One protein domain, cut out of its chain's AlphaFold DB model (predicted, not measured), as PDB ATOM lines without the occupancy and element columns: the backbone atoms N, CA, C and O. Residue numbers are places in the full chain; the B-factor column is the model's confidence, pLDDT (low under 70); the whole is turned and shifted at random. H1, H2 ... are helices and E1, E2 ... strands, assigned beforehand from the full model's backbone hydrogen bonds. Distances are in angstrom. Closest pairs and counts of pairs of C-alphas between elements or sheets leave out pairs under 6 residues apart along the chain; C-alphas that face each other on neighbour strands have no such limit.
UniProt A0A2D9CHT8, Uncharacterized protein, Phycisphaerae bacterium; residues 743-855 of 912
ATOM      1  N   TYR A 743      24.850  33.301  22.862       97.06
ATOM      2  CA  TYR A 743      24.346  34.671  22.991       97.06
ATOM      3  C   TYR A 743      24.374  35.127  24.455       97.06
ATOM      4  O   TYR A 743      24.907  36.193  24.773       97.06
ATOM      5  N   ILE A 744      23.848  34.283  25.348       97.06
ATOM      6  CA  ILE A 744      23.774  34.555  26.787       97.06
ATOM      7  C   ILE A 744      25.183  34.708  27.381       97.06
ATOM      8  O   ILE A 744      25.421  35.634  28.157       97.06
ATOM      9  N   ALA A 745      26.140  33.863  26.983       94.50
ATOM     10  CA  ALA A 745      27.524  33.928  27.452       94.50
ATOM     11  C   ALA A 745      28.279  35.178  26.969       94.50
ATOM     12  O   ALA A 745      29.141  35.689  27.687       94.50
ATOM     13  N   LEU A 746      27.965  35.702  25.776       94.56
ATOM     14  CA  LEU A 746      28.536  36.965  25.297       94.56
ATOM     15  C   LEU A 746      28.040  38.166  26.113       94.56
ATOM     16  O   LEU A 746      28.787  39.133  26.265       94.56
ATOM     17  N   GLY A 747      26.814  38.106  26.646       95.12
ATOM     18  CA  GLY A 747      26.267  39.120  27.552       95.12
ATOM     19  C   GLY A 747      26.075  40.504  26.920       95.12
ATOM     20  O   GLY A 747      26.106  41.510  27.630       95.12
ATOM     21  N   VAL A 748      25.909  40.571  25.596       96.06
ATOM     22  CA  VAL A 748      25.729  41.811  24.824       96.06
ATOM     23  C   VAL A 748      24.315  41.853  24.249       96.06
ATOM     24  O   VAL A 748      23.868  40.886  23.641       96.06
ATOM     25  N   ASP A 749      23.627  42.985  24.407       97.31
ATOM     26  CA  ASP A 749      22.302  43.201  23.818       97.31
ATOM     27  C   ASP A 749      22.420  43.601  22.343       97.31
ATOM     28  O   ASP A 749      22.766  44.737  22.003       97.31
ATOM     29  N   GLY A 750      22.092  42.655  21.466       96.00
ATOM     30  CA  GLY A 750      22.110  42.825  20.014       96.00
ATOM     31  C   GLY A 750      21.259  43.982  19.490       96.00
ATOM     32  O   GLY A 750      21.635  44.598  18.495       96.00
ATOM     33  N   SER A 751      20.166  44.328  20.179       96.25
ATOM     34  CA  SER A 751      19.274  45.423  19.770       96.25
ATOM     35  C   SER A 751      19.918  46.810  19.903       96.25
ATOM     36  O   SER A 751      19.472  47.774  19.283       96.25
ATOM     37  N   THR A 752      21.001  46.914  20.681       96.62
ATOM     38  CA  THR A 752      21.748  48.163  20.894       96.62
ATOM     39  C   THR A 752      22.893  48.365  19.899       96.62
ATOM     40  O   THR A 752      23.505  49.435  19.869       96.62
ATOM     41  N   ILE A 753      23.195  47.361  19.068       96.25
ATOM     42  CA  ILE A 753      24.321  47.392  18.133       96.25
ATOM     43  C   ILE A 753      23.907  48.070  16.825       96.25
ATOM     44  O   ILE A 753      23.096  47.549  16.067       96.25
ATOM     45  N   THR A 754      24.518  49.218  16.523       94.81
ATOM     46  CA  THR A 754      24.198  50.029  15.330       94.81
ATOM     47  C   THR A 754      25.310  50.056  14.277       94.81
ATOM     48  O   THR A 754      25.230  50.824  13.325       94.81
ATOM     49  N   LYS A 755      26.391  49.288  14.468       94.06
ATOM     50  CA  LYS A 755      27.544  49.268  13.545       94.06
ATOM     51  C   LYS A 755      27.295  48.432  12.291       94.06
ATOM     52  O   LYS A 755      27.976  48.649  11.293       94.06
ATOM     53  N   PHE A 756      26.358  47.494  12.374       96.25
ATOM     54  CA  PHE A 756      26.010  46.556  11.317       96.25
ATOM     55  C   PHE A 756      24.613  46.869  10.791       96.25
ATOM     56  O   PHE A 756      23.688  47.126  11.566       96.25
ATOM     57  N   THR A 757      24.452  46.805   9.479       96.69
ATOM     58  CA  THR A 757      23.153  46.838   8.808       96.69
ATOM     59  C   THR A 757      23.065  45.662   7.848       96.69
ATOM     60  O   THR A 757      24.048  45.320   7.201       96.69
ATOM     61  N   ALA A 758      21.908  45.007   7.787       96.56
ATOM     62  CA  ALA A 758      21.696  43.900   6.865       96.56
ATOM     63  C   ALA A 758      21.338  44.449   5.481       96.56
ATOM     64  O   ALA A 758      20.421  45.265   5.365       96.56
ATOM     65  N   ASP A 759      22.027  43.970   4.450       95.88
ATOM     66  CA  ASP A 759      21.606  44.097   3.061       95.88
ATOM     67  C   ASP A 759      21.079  42.737   2.595       95.88
ATOM     68  O   ASP A 759      21.828  41.830   2.229       95.88
ATOM     69  N   TYR A 760      19.754  42.599   2.641       95.31
ATOM     70  CA  TYR A 760      19.061  41.376   2.243       95.31
ATOM     71  C   TYR A 760      19.029  41.160   0.721       95.31
ATOM     72  O   TYR A 760      18.615  40.099   0.275       95.31
ATOM     73  N   VAL A 761      19.406  42.157  -0.092       93.38
ATOM     74  CA  VAL A 761      19.414  42.041  -1.560       93.38
ATOM     75  C   VAL A 761      20.747  41.488  -2.046       93.38
ATOM     76  O   VAL A 761      20.786  40.710  -3.000       93.38
ATOM     77  N   ASN A 762      21.841  41.912  -1.415       93.69
ATOM     78  CA  ASN A 762      23.190  41.511  -1.794       93.69
ATOM     79  C   ASN A 762      23.785  40.395  -0.924       93.69
ATOM     80  O   ASN A 762      24.910  39.980  -1.198       93.69
ATOM     81  N   ASP A 763      23.034  39.875   0.053       94.94
ATOM     82  CA  ASP A 763      23.518  38.939   1.075       94.94
ATOM     83  C   ASP A 763      24.740  39.506   1.810       94.94
ATOM     84  O   ASP A 763      25.790  38.867   1.931       94.94
ATOM     85  N   GLU A 764      24.625  40.745   2.286       95.94
ATOM     86  CA  GLU A 764      25.734  41.470   2.900       95.94
ATOM     87  C   GLU A 764      25.414  41.937   4.327       95.94
ATOM     88  O   GLU A 764      24.268  42.179   4.718       95.94
ATOM     89  N   VAL A 765      26.468  42.036   5.139       97.06
ATOM     90  CA  VAL A 765      26.458  42.771   6.405       97.06
ATOM     91  C   VAL A 765      27.323  44.000   6.227       97.06
ATOM     92  O   VAL A 765      28.553  43.916   6.172       97.06
ATOM     93  N   ASP A 766      26.668  45.147   6.187       96.94
ATOM     94  CA  ASP A 766      27.305  46.426   5.956       96.94
ATOM     95  C   ASP A 766      27.796  47.031   7.267       96.94
ATOM     96  O   ASP A 766      27.022  47.285   8.195       96.94
ATOM     97  N   LEU A 767      29.090  47.337   7.324       96.00
ATOM     98  CA  LEU A 767      29.654  48.230   8.324       96.00
ATOM     99  C   LEU A 767      29.496  49.667   7.836       96.00
ATOM    100  O   LEU A 767      30.214  50.125   6.945       96.00
ATOM    101  N   THR A 768      28.543  50.378   8.433       92.19
ATOM    102  CA  THR A 768      28.152  51.743   8.032       92.19
ATOM    103  C   THR A 768      28.760  52.834   8.905       92.19
ATOM    104  O   THR A 768      28.715  54.018   8.565       92.19
ATOM    105  N   VAL A 769      29.369  52.453  10.027       92.38
ATOM    106  CA  VAL A 769      29.992  53.374  10.978       92.38
ATOM    107  C   VAL A 769      31.508  53.259  10.867       92.38
ATOM    108  O   VAL A 769      32.059  52.164  10.927       92.38
ATOM    109  N   ALA A 770      32.199  54.397  10.738       93.19
ATOM    110  CA  ALA A 770      33.657  54.471  10.596       93.19
ATOM    111  C   ALA A 770      34.399  54.206  11.928       93.19
ATOM    112  O   ALA A 770      35.170  55.037  12.407       93.19
ATOM    113  N   THR A 771      34.127  53.062  12.554       94.69
ATOM    114  CA  THR A 771      34.708  52.617  13.824       94.69
ATOM    115  C   THR A 771      34.973  51.120  13.792       94.69
ATOM    116  O   THR A 771      34.157  50.363  13.272       94.69
ATOM    117  N   ASP A 772      36.071  50.695  14.413       96.31
ATOM    118  CA  ASP A 772      36.395  49.281  14.608       96.31
ATOM    119  C   ASP A 772      35.277  48.523  15.370       96.31
ATOM    120  O   ASP A 772      34.492  49.105  16.136       96.31
ATOM    121  N   PHE A 773      35.200  47.205  15.171       95.56
ATOM    122  CA  PHE A 773      34.117  46.355  15.686       95.56
ATOM    123  C   PHE A 773      34.639  45.143  16.462       95.56
ATOM    124  O   PHE A 773      35.816  44.789  16.385       95.56
ATOM    125  N   TYR A 774      33.750  44.496  17.212       95.62
ATOM    126  CA  TYR A 774      34.036  43.238  17.896       95.62
ATOM    127  C   TYR A 774      33.194  42.105  17.306       95.62
ATOM    128  O   TYR A 774      32.008  42.273  17.031       95.62
ATOM    129  N   GLY A 775      33.768  40.910  17.181       92.12
ATOM    130  CA  GLY A 775      33.009  39.703  16.856       92.12
ATOM    131  C   GLY A 775      31.948  39.387  17.917       92.12
ATOM    132  O   GLY A 775      30.887  38.869  17.580       92.12
ATOM    133  N   SER A 776      32.175  39.780  19.178       93.81
ATOM    134  CA  SER A 776      31.159  39.709  20.240       93.81
ATOM    135  C   SER A 776      29.984  40.675  20.073       93.81
ATOM    136  O   SER A 776      29.002  40.522  20.785       93.81
ATOM    137  N   GLU A 777      30.063  41.661  19.175       95.88
ATOM    138  CA  GLU A 777      28.923  42.516  18.805       95.88
ATOM    139  C   GLU A 777      28.147  41.922  17.614       95.88
ATOM    140  O   GLU A 777      26.933  42.084  17.531       95.88
ATOM    141  N   PHE A 778      28.833  41.213  16.707       96.00
ATOM    142  CA  PHE A 778      28.244  40.685  15.473       96.00
ATOM    143  C   PHE A 778      27.187  39.604  15.722       96.00
ATOM    144  O   PHE A 778      26.068  39.727  15.232       96.00
ATOM    145  N   TYR A 779      27.516  38.551  16.481       96.75
ATOM    146  CA  TYR A 779      26.564  37.456  16.701       96.75
ATOM    147  C   TYR A 779      25.295  37.913  17.441       96.75
ATOM    148  O   TYR A 779      24.197  37.595  16.982       96.75
ATOM    149  N   PRO A 780      25.382  38.736  18.506       97.56
ATOM    150  CA  PRO A 780      24.184  39.276  19.132       97.56
ATOM    151  C   PRO A 780      23.339  40.145  18.198       97.56
ATOM    152  O   PRO A 780      22.113  40.027  18.199       97.56
ATOM    153  N   TRP A 781      23.975  40.980  17.370       97.56
ATOM    154  CA  TRP A 781      23.272  41.739  16.336       97.56
ATOM    155  C   TRP A 781      22.577  40.820  15.322       97.56
ATOM    156  O   TRP A 781      21.431  41.076  14.968       97.56
ATOM    157  N   TRP A 782      23.219  39.725  14.902       97.00
ATOM    158  CA  TRP A 782      22.630  38.742  13.989       97.00
ATOM    159  C   TRP A 782      21.360  38.107  14.567       97.00
ATOM    160  O   TRP A 782      20.325  38.062  13.905       97.00
ATOM    161  N   VAL A 783      21.418  37.667  15.827       97.75
ATOM    162  CA  VAL A 783      20.262  37.082  16.521       97.75
ATOM    163  C   VAL A 783      19.122  38.100  16.643       97.75
ATOM    164  O   VAL A 783      17.969  37.760  16.387       97.75
ATOM    165  N   PHE A 784      19.429  39.367  16.947       97.75
ATOM    166  CA  PHE A 784      18.432  40.443  16.926       97.75
ATOM    167  C   PHE A 784      17.864  40.679  15.518       97.75
ATOM    168  O   PHE A 784      16.646  40.774  15.362       97.75
ATOM    169  N   ASN A 785      18.709  40.714  14.485       97.62
ATOM    170  CA  ASN A 785      18.289  40.856  13.091       97.62
ATOM    171  C   ASN A 785      17.277  39.765  12.703       97.62
ATOM    172  O   ASN A 785      16.255  40.079  12.095       97.62
ATOM    173  N   GLY A 786      17.488  38.523  13.149       96.62
ATOM    174  CA  GLY A 786      16.549  37.412  12.971       96.62
ATOM    175  C   GLY A 786      15.157  37.638  13.584       96.62
ATOM    176  O   GLY A 786      14.201  36.996  13.163       96.62
ATOM    177  N   THR A 787      14.987  38.564  14.534       97.50
ATOM    178  CA  THR A 787      13.668  38.929  15.103       97.50
ATOM    179  C   THR A 787      12.889  39.947  14.261       97.50
ATOM    180  O   THR A 787      11.713  40.224  14.526       97.50
ATOM    181  N   THR A 788      13.512  40.505  13.222       97.38
ATOM    182  CA  THR A 788      12.852  41.397  12.263       97.38
ATOM    183  C   THR A 788      12.091  40.598  11.204       97.38
ATOM    184  O   THR A 788      12.363  39.419  10.978       97.38
ATOM    185  N   ALA A 789      11.122  41.234  10.538       96.62
ATOM    186  CA  ALA A 789      10.331  40.568   9.502       96.62
ATOM    187  C   ALA A 789      11.189  40.102   8.313       96.62
ATOM    188  O   ALA A 789      10.947  39.011   7.812       96.62
ATOM    189  N   SER A 790      12.180  40.897   7.897       96.38
ATOM    190  CA  SER A 790      13.101  40.557   6.805       96.38
ATOM    191  C   SER A 790      14.199  39.592   7.247       96.38
ATOM    192  O   SER A 790      14.555  38.691   6.497       96.38
ATOM    193  N   GLY A 791      14.699  39.717   8.480       96.88
ATOM    194  CA  GLY A 791      15.757  38.841   8.979       96.88
ATOM    195  C   GLY A 791      15.329  37.383   9.138       96.88
ATOM    196  O   GLY A 791      16.059  36.506   8.690       96.88
ATOM    197  N   ILE A 792      14.140  37.107   9.697       97.25
ATOM    198  CA  ILE A 792      13.607  35.727   9.742       97.25
ATOM    199  C   ILE A 792      13.295  35.176   8.343       97.25
ATOM    200  O   ILE A 792      13.228  33.966   8.147       97.25
ATOM    201  N   ASP A 793      13.058  36.059   7.374       95.56
ATOM    202  CA  ASP A 793      12.615  35.652   6.049       95.56
ATOM    203  C   ASP A 793      13.773  35.258   5.137       95.56
ATOM    204  O   ASP A 793      13.740  34.196   4.516       95.56
ATOM    205  N   GLU A 794      14.797  36.107   5.098       94.81
ATOM    206  CA  GLU A 794      15.923  35.982   4.175       94.81
ATOM    207  C   GLU A 794      17.141  35.342   4.848       94.81
ATOM    208  O   GLU A 794      17.883  34.597   4.218       94.81
ATOM    209  N   PHE A 795      17.373  35.620   6.137       95.88
ATOM    210  CA  PHE A 795      18.638  35.296   6.811       95.88
ATOM    211  C   PHE A 795      18.540  34.167   7.845       95.88
ATOM    212  O   PHE A 795      19.562  33.757   8.397       95.88
ATOM    213  N   PHE A 796      17.352  33.619   8.096       96.44
ATOM    214  CA  PHE A 796      17.157  32.537   9.063       96.44
ATOM    215  C   PHE A 796      18.028  31.313   8.745       96.44
ATOM    216  O   PHE A 796      17.990  30.781   7.637       96.44
ATOM    217  N   GLY A 797      18.827  30.854   9.710       95.75
ATOM    218  CA  GLY A 797      19.775  29.747   9.549       95.75
ATOM    219  C   GLY A 797      21.125  30.137   8.937       95.75
ATOM    220  O   GLY A 797      21.989  29.272   8.764       95.75
ATOM    221  N   GLY A 798      21.341  31.413   8.601       95.88
ATOM    222  CA  GLY A 798      22.541  31.885   7.901       95.88
ATOM    223  C   GLY A 798      23.827  31.885   8.739       95.88
ATOM    224  O   GLY A 798      24.909  31.710   8.178       95.88
ATOM    225  N   ILE A 799      23.741  32.005  10.070       96.81
ATOM    226  CA  ILE A 799      24.894  31.923  10.985       96.81
ATOM    227  C   ILE A 799      24.678  30.823  12.023       96.81
ATOM    228  O   ILE A 799      23.608  30.694  12.603       96.81
ATOM    229  N   THR A 800      25.729  30.063  12.327       95.62
ATOM    230  CA  THR A 800      25.799  29.179  13.499       95.62
ATOM    231  C   THR A 800      26.907  29.639  14.438       95.62
ATOM    232  O   THR A 800      28.073  29.693  14.038       95.62
ATOM    233  N   ALA A 801      26.584  29.910  15.702       95.31
ATOM    234  CA  ALA A 801      27.597  30.036  16.745       95.31
ATOM    235  C   ALA A 801      28.040  28.649  17.225       95.31
ATOM    236  O   ALA A 801      27.297  27.945  17.902       95.31
ATOM    237  N   VAL A 802      29.262  28.244  16.872       94.25
ATOM    238  CA  VAL A 802      29.829  26.953  17.300       94.25
ATOM    239  C   VAL A 802      30.224  27.001  18.781       94.25
ATOM    240  O   VAL A 802      30.123  26.003  19.487       94.25
ATOM    241  N   ASN A 803      30.699  28.162  19.241       93.19
ATOM    242  CA  ASN A 803      30.994  28.517  20.634       93.19
ATOM    243  C   ASN A 803      31.205  30.044  20.729       93.19
ATOM    244  O   ASN A 803      31.111  30.740  19.715       93.19
ATOM    245  N   GLU A 804      31.557  30.579  21.906       92.56
ATOM    246  CA  GLU A 804      31.710  32.030  22.130       92.56
ATOM    247  C   GLU A 804      32.845  32.687  21.324       92.56
ATOM    248  O   GLU A 804      32.987  33.916  21.344       92.56
ATOM    249  N   ALA A 805      33.672  31.892  20.639       93.75
ATOM    250  CA  ALA A 805      34.810  32.359  19.863       93.75
ATOM    251  C   ALA A 805      34.768  31.992  18.372       93.75
ATOM    252  O   ALA A 805      35.676  32.408  17.655       93.75
ATOM    253  N   ASN A 806      33.774  31.240  17.886       96.00
ATOM    254  CA  ASN A 806      33.700  30.819  16.482       96.00
ATOM    255  C   ASN A 806      32.265  30.921  15.937       96.00
ATOM    256  O   ASN A 806      31.389  30.140  16.314       96.00
ATOM    257  N   PHE A 807      32.055  31.843  14.997       97.31
ATOM    258  CA  PHE A 807      30.797  32.081  14.292       97.31
ATOM    259  C   PHE A 807      30.946  31.690  12.822       97.31
ATOM    260  O   PHE A 807      31.809  32.210  12.107       97.31
ATOM    261  N   ARG A 808      30.116  30.751  12.376       97.31
ATOM    262  CA  ARG A 808      30.160  30.191  11.029       97.31
ATOM    263  C   ARG A 808      29.032  30.745  10.173       97.31
ATOM    264  O   ARG A 808      27.874  30.617  10.550       97.31
ATOM    265  N   ILE A 809      29.371  31.256   8.998       97.94
ATOM    266  CA  ILE A 809      28.434  31.563   7.918       97.94
ATOM    267  C   ILE A 809      28.111  30.272   7.170       97.94
ATOM    268  O   ILE A 809      28.994  29.654   6.567       97.94
ATOM    269  N   ASN A 810      26.839  29.889   7.201       97.19
ATOM    270  CA  ASN A 810      26.288  28.759   6.471       97.19
ATOM    271  C   ASN A 810      25.969  29.202   5.035       97.19
ATOM    272  O   ASN A 810      24.836  29.549   4.707       97.19
ATOM    273  N   ASN A 811      26.975  29.181   4.159       94.56
ATOM    274  CA  ASN A 811      26.867  29.694   2.787       94.56
ATOM    275  C   ASN A 811      25.902  28.915   1.875       94.56
ATOM    276  O   ASN A 811      25.617  29.370   0.772       94.56
ATOM    277  N   SER A 812      25.402  27.755   2.312       94.00
ATOM    278  CA  SER A 812      24.309  27.037   1.644       94.00
ATOM    279  C   SER A 812      22.923  27.630   1.921       94.00
ATOM    280  O   SER A 812      21.975  27.249   1.241       94.00
ATOM    281  N   ILE A 813      22.797  28.487   2.941       93.88
ATOM    282  CA  ILE A 813      21.558  29.182   3.313       93.88
ATOM    283  C   ILE A 813      21.626  30.632   2.831       93.88
ATOM    284  O   ILE A 813      20.802  31.035   2.022       93.88
ATOM    285  N   VAL A 814      22.658  31.373   3.252       94.31
ATOM    286  CA  VAL A 814      22.945  32.741   2.785       94.31
ATOM    287  C   VAL A 814      24.431  32.861   2.499       94.31
ATOM    288  O   VAL A 814      25.258  32.593   3.374       94.31
ATOM    289  N   SER A 815      24.802  33.291   1.291       94.25
ATOM    290  CA  SER A 815      26.209  33.456   0.907       94.25
ATOM    291  C   SER A 815      26.789  34.777   1.430       94.25
ATOM    292  O   SER A 815      27.368  35.550   0.672       94.25
ATOM    293  N   LEU A 816      26.718  34.974   2.746       96.00
ATOM    294  CA  LEU A 816      26.982  36.241   3.421       96.00
ATOM    295  C   LEU A 816      28.422  36.761   3.251       96.00
ATOM    296  O   LEU A 816      29.388  36.008   3.464       96.00
ATOM    297  N   TYR A 817      28.567  38.056   2.961       96.81
ATOM    298  CA  TYR A 817      29.840  38.789   3.015       96.81
ATOM    299  C   TYR A 817      29.730  40.057   3.867       96.81
ATOM    300  O   TYR A 817      28.690  40.698   3.924       96.81
ATOM    301  N   PHE A 818      30.822  40.451   4.514       97.44
ATOM    302  CA  PHE A 818      30.926  41.762   5.144       97.44
ATOM    303  C   PHE A 818      31.365  42.800   4.116       97.44
ATOM    304  O   PHE A 818      32.385  42.609   3.441       97.44
ATOM    305  N   ASP A 819      30.640  43.910   4.038       97.44
ATOM    306  CA  ASP A 819      31.002  45.067   3.229       97.44
ATOM    307  C   ASP A 819      31.262  46.279   4.129       97.44
ATOM    308  O   ASP A 819      30.651  46.462   5.178       97.44
ATOM    309  N   ASN A 820      32.218  47.114   3.743       96.94
ATOM    310  CA  ASN A 820      32.486  48.377   4.411       96.94
ATOM    311  C   ASN A 820      32.047  49.490   3.481       96.94
ATOM    312  O   ASN A 820      32.681  49.755   2.458       96.94
ATOM    313  N   THR A 821      30.967  50.159   3.858       96.19
ATOM    314  CA  THR A 821      30.394  51.255   3.075       96.19
ATOM    315  C   THR A 821      31.080  52.592   3.373       96.19
ATOM    316  O   THR A 821      30.792  53.603   2.733       96.19
ATOM    317  N   THR A 822      32.060  52.607   4.286       94.56
ATOM    318  CA  THR A 822      32.888  53.774   4.606       94.56
ATOM    319  C   THR A 822      34.233  53.754   3.869       94.56
ATOM    320  O   THR A 822      34.728  52.716   3.431       94.56
ATOM    321  N   SER A 823      34.887  54.914   3.784       94.81
ATOM    322  CA  SER A 823      36.234  55.042   3.210       94.81
ATOM    323  C   SER A 823      37.369  54.708   4.188       94.81
ATOM    324  O   SER A 823      38.540  54.884   3.852       94.81
ATOM    325  N   THR A 824      37.053  54.309   5.423       95.62
ATOM    326  CA  THR A 824      38.043  54.046   6.482       95.62
ATOM    327  C   THR A 824      38.303  52.553   6.573       95.62
ATOM    328  O   THR A 824      37.352  51.787   6.628       95.62
ATOM    329  N   ASN A 825      39.565  52.120   6.625       96.38
ATOM    330  CA  ASN A 825      39.874  50.712   6.896       96.38
ATOM    331  C   ASN A 825      39.439  50.358   8.325       96.38
ATOM    332  O   ASN A 825      39.921  50.983   9.270       96.38
ATOM    333  N   LEU A 826      38.571  49.359   8.468       96.94
ATOM    334  CA  LEU A 826      38.070  48.879   9.756       96.94
ATOM    335  C   LEU A 826      38.755  47.567  10.124       96.94
ATOM    336  O   LEU A 826      39.079  46.757   9.252       96.94
ATOM    337  N   LYS A 827      38.964  47.332  11.416       95.75
ATOM    338  CA  LYS A 827      39.484  46.056  11.917       95.75
ATOM    339  C   LYS A 827      38.631  45.513  13.051       95.75
ATOM    340  O   LYS A 827      38.054  46.262  13.839       95.75
ATOM    341  N   GLN A 828      38.606  44.195  13.150       97.12
ATOM    342  CA  GLN A 828      38.085  43.501  14.311       97.12
ATOM    343  C   GLN A 828      39.061  43.637  15.499       97.12
ATOM    344  O   GLN A 828      40.271  43.478  15.335       97.12
ATOM    345  N   LEU A 829      38.552  43.939  16.698       96.31
ATOM    346  CA  LEU A 829      39.377  44.192  17.893       96.31
ATOM    347  C   LEU A 829      39.549  42.989  18.828       96.31
ATOM    348  O   LEU A 829      40.421  43.021  19.699       96.31
ATOM    349  N   ASP A 830      38.740  41.944  18.681       94.38
ATOM    350  CA  ASP A 830      38.823  40.715  19.467       94.38
ATOM    351  C   ASP A 830      39.272  39.505  18.641       94.38
ATOM    352  O   ASP A 830      39.156  39.452  17.421       94.38
ATOM    353  N   ASN A 831      39.760  38.482  19.342       91.69
ATOM    354  CA  ASN A 831      40.152  37.209  18.742       91.69
ATOM    355  C   ASN A 831      38.951  36.257  18.656       91.69
ATOM    356  O   ASN A 831      38.972  35.188  19.261       91.69
ATOM    357  N   ARG A 832      37.892  36.649  17.943       94.69
ATOM    358  CA  ARG A 832      36.742  35.774  17.657       94.69
ATOM    359  C   ARG A 832      36.676  35.480  16.174       94.69
ATOM    360  O   ARG A 832      36.721  36.391  15.363       94.69
ATOM    361  N   ARG A 833      36.584  34.214  15.799       96.81
ATOM    362  CA  ARG A 833      36.587  33.815  14.400       96.81
ATOM    363  C   ARG A 833      35.209  34.012  13.779       96.81
ATOM    364  O   ARG A 833      34.252  33.406  14.245       96.81
ATOM    365  N   ILE A 834      35.135  34.768  12.691       97.50
ATOM    366  CA  ILE A 834      33.981  34.810  11.788       97.50
ATOM    367  C   ILE A 834      34.438  34.240  10.448       97.50
ATOM    368  O   ILE A 834      35.401  34.731   9.862       97.50
ATOM    369  N   TYR A 835      33.813  33.163   9.981       96.75
ATOM    370  CA  TYR A 835      34.285  32.435   8.801       96.75
ATOM    371  C   TYR A 835      33.141  31.811   8.011       96.75
ATOM    372  O   TYR A 835      32.087  31.519   8.566       96.75
ATOM    373  N   ARG A 836      33.363  31.573   6.719       96.75
ATOM    374  CA  ARG A 836      32.432  30.843   5.854       96.75
ATOM    375  C   ARG A 836      32.716  29.347   5.886       96.75
ATOM    376  O   ARG A 836      33.881  28.952   5.956       96.75
ATOM    377  N   ASP A 837      31.669  28.527   5.816       96.00
ATOM    378  CA  ASP A 837      31.797  27.061   5.800       96.00
ATOM    379  C   ASP A 837      32.558  26.556   4.555       96.00
ATOM    380  O   ASP A 837      33.294  25.577   4.628       96.00
ATOM    381  N   ASP A 838      32.501  27.297   3.440       95.06
ATOM    382  CA  ASP A 838      33.309  27.057   2.230       95.06
ATOM    383  C   ASP A 838      34.798  27.453   2.350       95.06
ATOM    384  O   ASP A 838      35.582  27.228   1.424       95.06
ATOM    385  N   GLY A 839      35.207  28.044   3.476       92.56
ATOM    386  CA  GLY A 839      36.579  28.480   3.725       92.56
ATOM    387  C   GLY A 839      37.023  29.709   2.926       92.56
ATOM    388  O   GLY A 839      38.215  30.028   2.936       92.56
ATOM    389  N   GLN A 840      36.116  30.409   2.236       94.50
ATOM    390  CA  GLN A 840      36.440  31.668   1.566       94.50
ATOM    391  C   GLN A 840      36.586  32.830   2.556       94.50
ATOM    392  O   GLN A 840      36.115  32.789   3.696       94.50
ATOM    393  N   TYR A 841      37.243  33.897   2.095       95.19
ATOM    394  CA  TYR A 841      37.359  35.134   2.860       95.19
ATOM    395  C   TYR A 841      35.966  35.768   3.038       95.19
ATOM    396  O   TYR A 841      35.302  36.005   2.030       95.19
ATOM    397  N   PRO A 842      35.503  36.051   4.273       95.94
ATOM    398  CA  PRO A 842      34.127  36.494   4.530       95.94
ATOM    399  C   PRO A 842      33.890  37.987   4.254       95.94
ATOM    400  O   PRO A 842      32.889  38.532   4.696       95.94
ATOM    401  N   VAL A 843      34.790  38.674   3.554       96.81
ATOM    402  CA  VAL A 843      34.698  40.114   3.273       96.81
ATOM    403  C   VAL A 843      34.654  40.328   1.767       96.81
ATOM    404  O   VAL A 843      35.438  39.728   1.023       96.81
ATOM    405  N   LYS A 844      33.762  41.215   1.330       95.19
ATOM    406  CA  LYS A 844      33.635  41.652  -0.060       95.19
ATOM    407  C   LYS A 844      34.921  42.340  -0.522       95.19
ATOM    408  O   LYS A 844      35.503  43.155   0.190       95.19
ATOM    409  N   SER A 845      35.391  42.016  -1.725       90.31
ATOM    410  CA  SER A 845      36.632  42.574  -2.272       90.31
ATOM    411  C   SER A 845      36.469  42.964  -3.749       90.31
ATOM    412  O   SER A 845      36.383  42.062  -4.587       90.31
ATOM    413  N   PRO A 846      36.518  44.266  -4.106       93.12
ATOM    414  CA  PRO A 846      36.636  45.422  -3.207       93.12
ATOM    415  C   PRO A 846      35.343  45.678  -2.414       93.12
ATOM    416  O   PRO A 846      34.260  45.320  -2.867       93.12
ATOM    417  N   THR A 847      35.467  46.325  -1.256       96.19
ATOM    418  CA  THR A 847      34.332  46.871  -0.497       96.19
ATOM    419  C   THR A 847      33.740  48.094  -1.205       96.19
ATOM    420  O   THR A 847      34.441  48.793  -1.946       96.19
ATOM    421  N   THR A 848      32.461  48.387  -0.973       95.44
ATOM    422  CA  THR A 848      31.729  49.458  -1.673       95.44
ATOM    423  C   THR A 848      32.215  50.859  -1.293       95.44
ATOM    424  O   THR A 848      32.322  51.732  -2.153       95.44
ATOM    425  N   GLY A 849      32.557  51.091  -0.022       92.38
ATOM    426  CA  GLY A 849      33.024  52.389   0.483       92.38
ATOM    427  C   GLY A 849      34.494  52.702   0.194       92.38
ATOM    428  O   GLY A 849      34.944  53.832   0.398       92.38
ATOM    429  N   GLY A 850      35.258  51.714  -0.280       91.31
ATOM    430  CA  GLY A 850      36.687  51.826  -0.578       91.31
ATOM    431  C   GLY A 850      37.627  51.620   0.618       91.31
ATOM    432  O   GLY A 850      38.831  51.471   0.404       91.31
ATOM    433  N   GLY A 851      37.121  51.575   1.857       93.31
ATOM    434  CA  GLY A 851      37.876  51.134   3.035       93.31
ATOM    435  C   GLY A 851      37.841  49.610   3.192       93.31
ATOM    436  O   GLY A 851      36.785  48.999   3.087       93.31
ATOM    437  N   GLY A 852      38.971  48.961   3.461       94.69
ATOM    438  CA  GLY A 852      39.037  47.514   3.707       94.69
ATOM    439  C   GLY A 852      38.467  47.091   5.068       94.69
ATOM    440  O   GLY A 852      38.230  47.927   5.940       94.69
ATOM    441  N   ILE A 853      38.289  45.782   5.255       97.06
ATOM    442  CA  ILE A 853      37.984  45.152   6.548       97.06
ATOM    443  C   ILE A 853      39.074  44.123   6.840       97.06
ATOM    444  O   ILE A 853      39.354  43.279   5.987       97.06
ATOM    445  N   ASP A 854      39.668  44.188   8.029       95.12
ATOM    446  CA  ASP A 854      40.473  43.106   8.599       95.12
ATOM    447  C   ASP A 854      39.636  42.331   9.623       95.12
ATOM    448  O   ASP A 854      39.164  42.897  10.613       95.12
ATOM    449  N   ILE A 855      39.421  41.044   9.364       95.31
ATOM    450  CA  ILE A 855      38.551  40.168  10.155       95.31
ATOM    451  C   ILE A 855      39.298  38.893  10.531       95.31
ATOM    452  O   ILE A 855      40.080  38.346   9.748       95.31
TER     453      ILE A 855
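What this domain is: This is residues 743 to 855 of the 912 residues of an uncharacterized protein of Phycisphaerae bacterium (UniProt A0A2D9CHT8). With little regular structure, this model has helix H2 packed on two small three-stranded sheets, E3 E4 E6 and E1 E2 E5. The printed part has 113 residues, in order H1 E1 E2 H2 H3 E3 E4 E5 E6, under half in named elements; the class and both sheets are mixed. It is compact, radius of gyration of the C-alphas 12.8 A, spanning 32 by 27 by 27 A.

Where its parts are: E3 is residues 799 to 803, E4 806 to 809, E6 833 to 836; E1 756 to 759, E2 764 to 767, E5 817 to 820. H2, residues 775 to 785, is 15.2 A long. H1, 743 to 746, begins at C-alpha (24.346, 34.671, 22.991); H3, 791 to 795, ends at (18.638, 35.296, 6.811).

How they stand to each other: Within hydrogen-bond range are N 800 and O 808 of hairpin E3 E4, 2.8 A, N 807 and O 833 of parallel E4 and E6, 2.8 A, N 757 and O 766 of hairpin E1 E2, 2.9 A, and N 765 and O 817 of parallel E2 and E5, 2.9 A. H2 lies over E3 and E4 at a height over the sheet of 10.1 A, two layers, helix on sheet. H1 touches H2, closest C-alphas Tyr 743 and Pro 780, 6.0 A. H3 is close to H2 but not clearly touching, C-alphas 785 and 791 being 5.2 A apart. H2 has 5 of 7 O i to N i+4 pairs within range.

The domain as a whole: The printed part has no cut; the link E5 to E6 is long; no printed residue is under 70 in pLDDT.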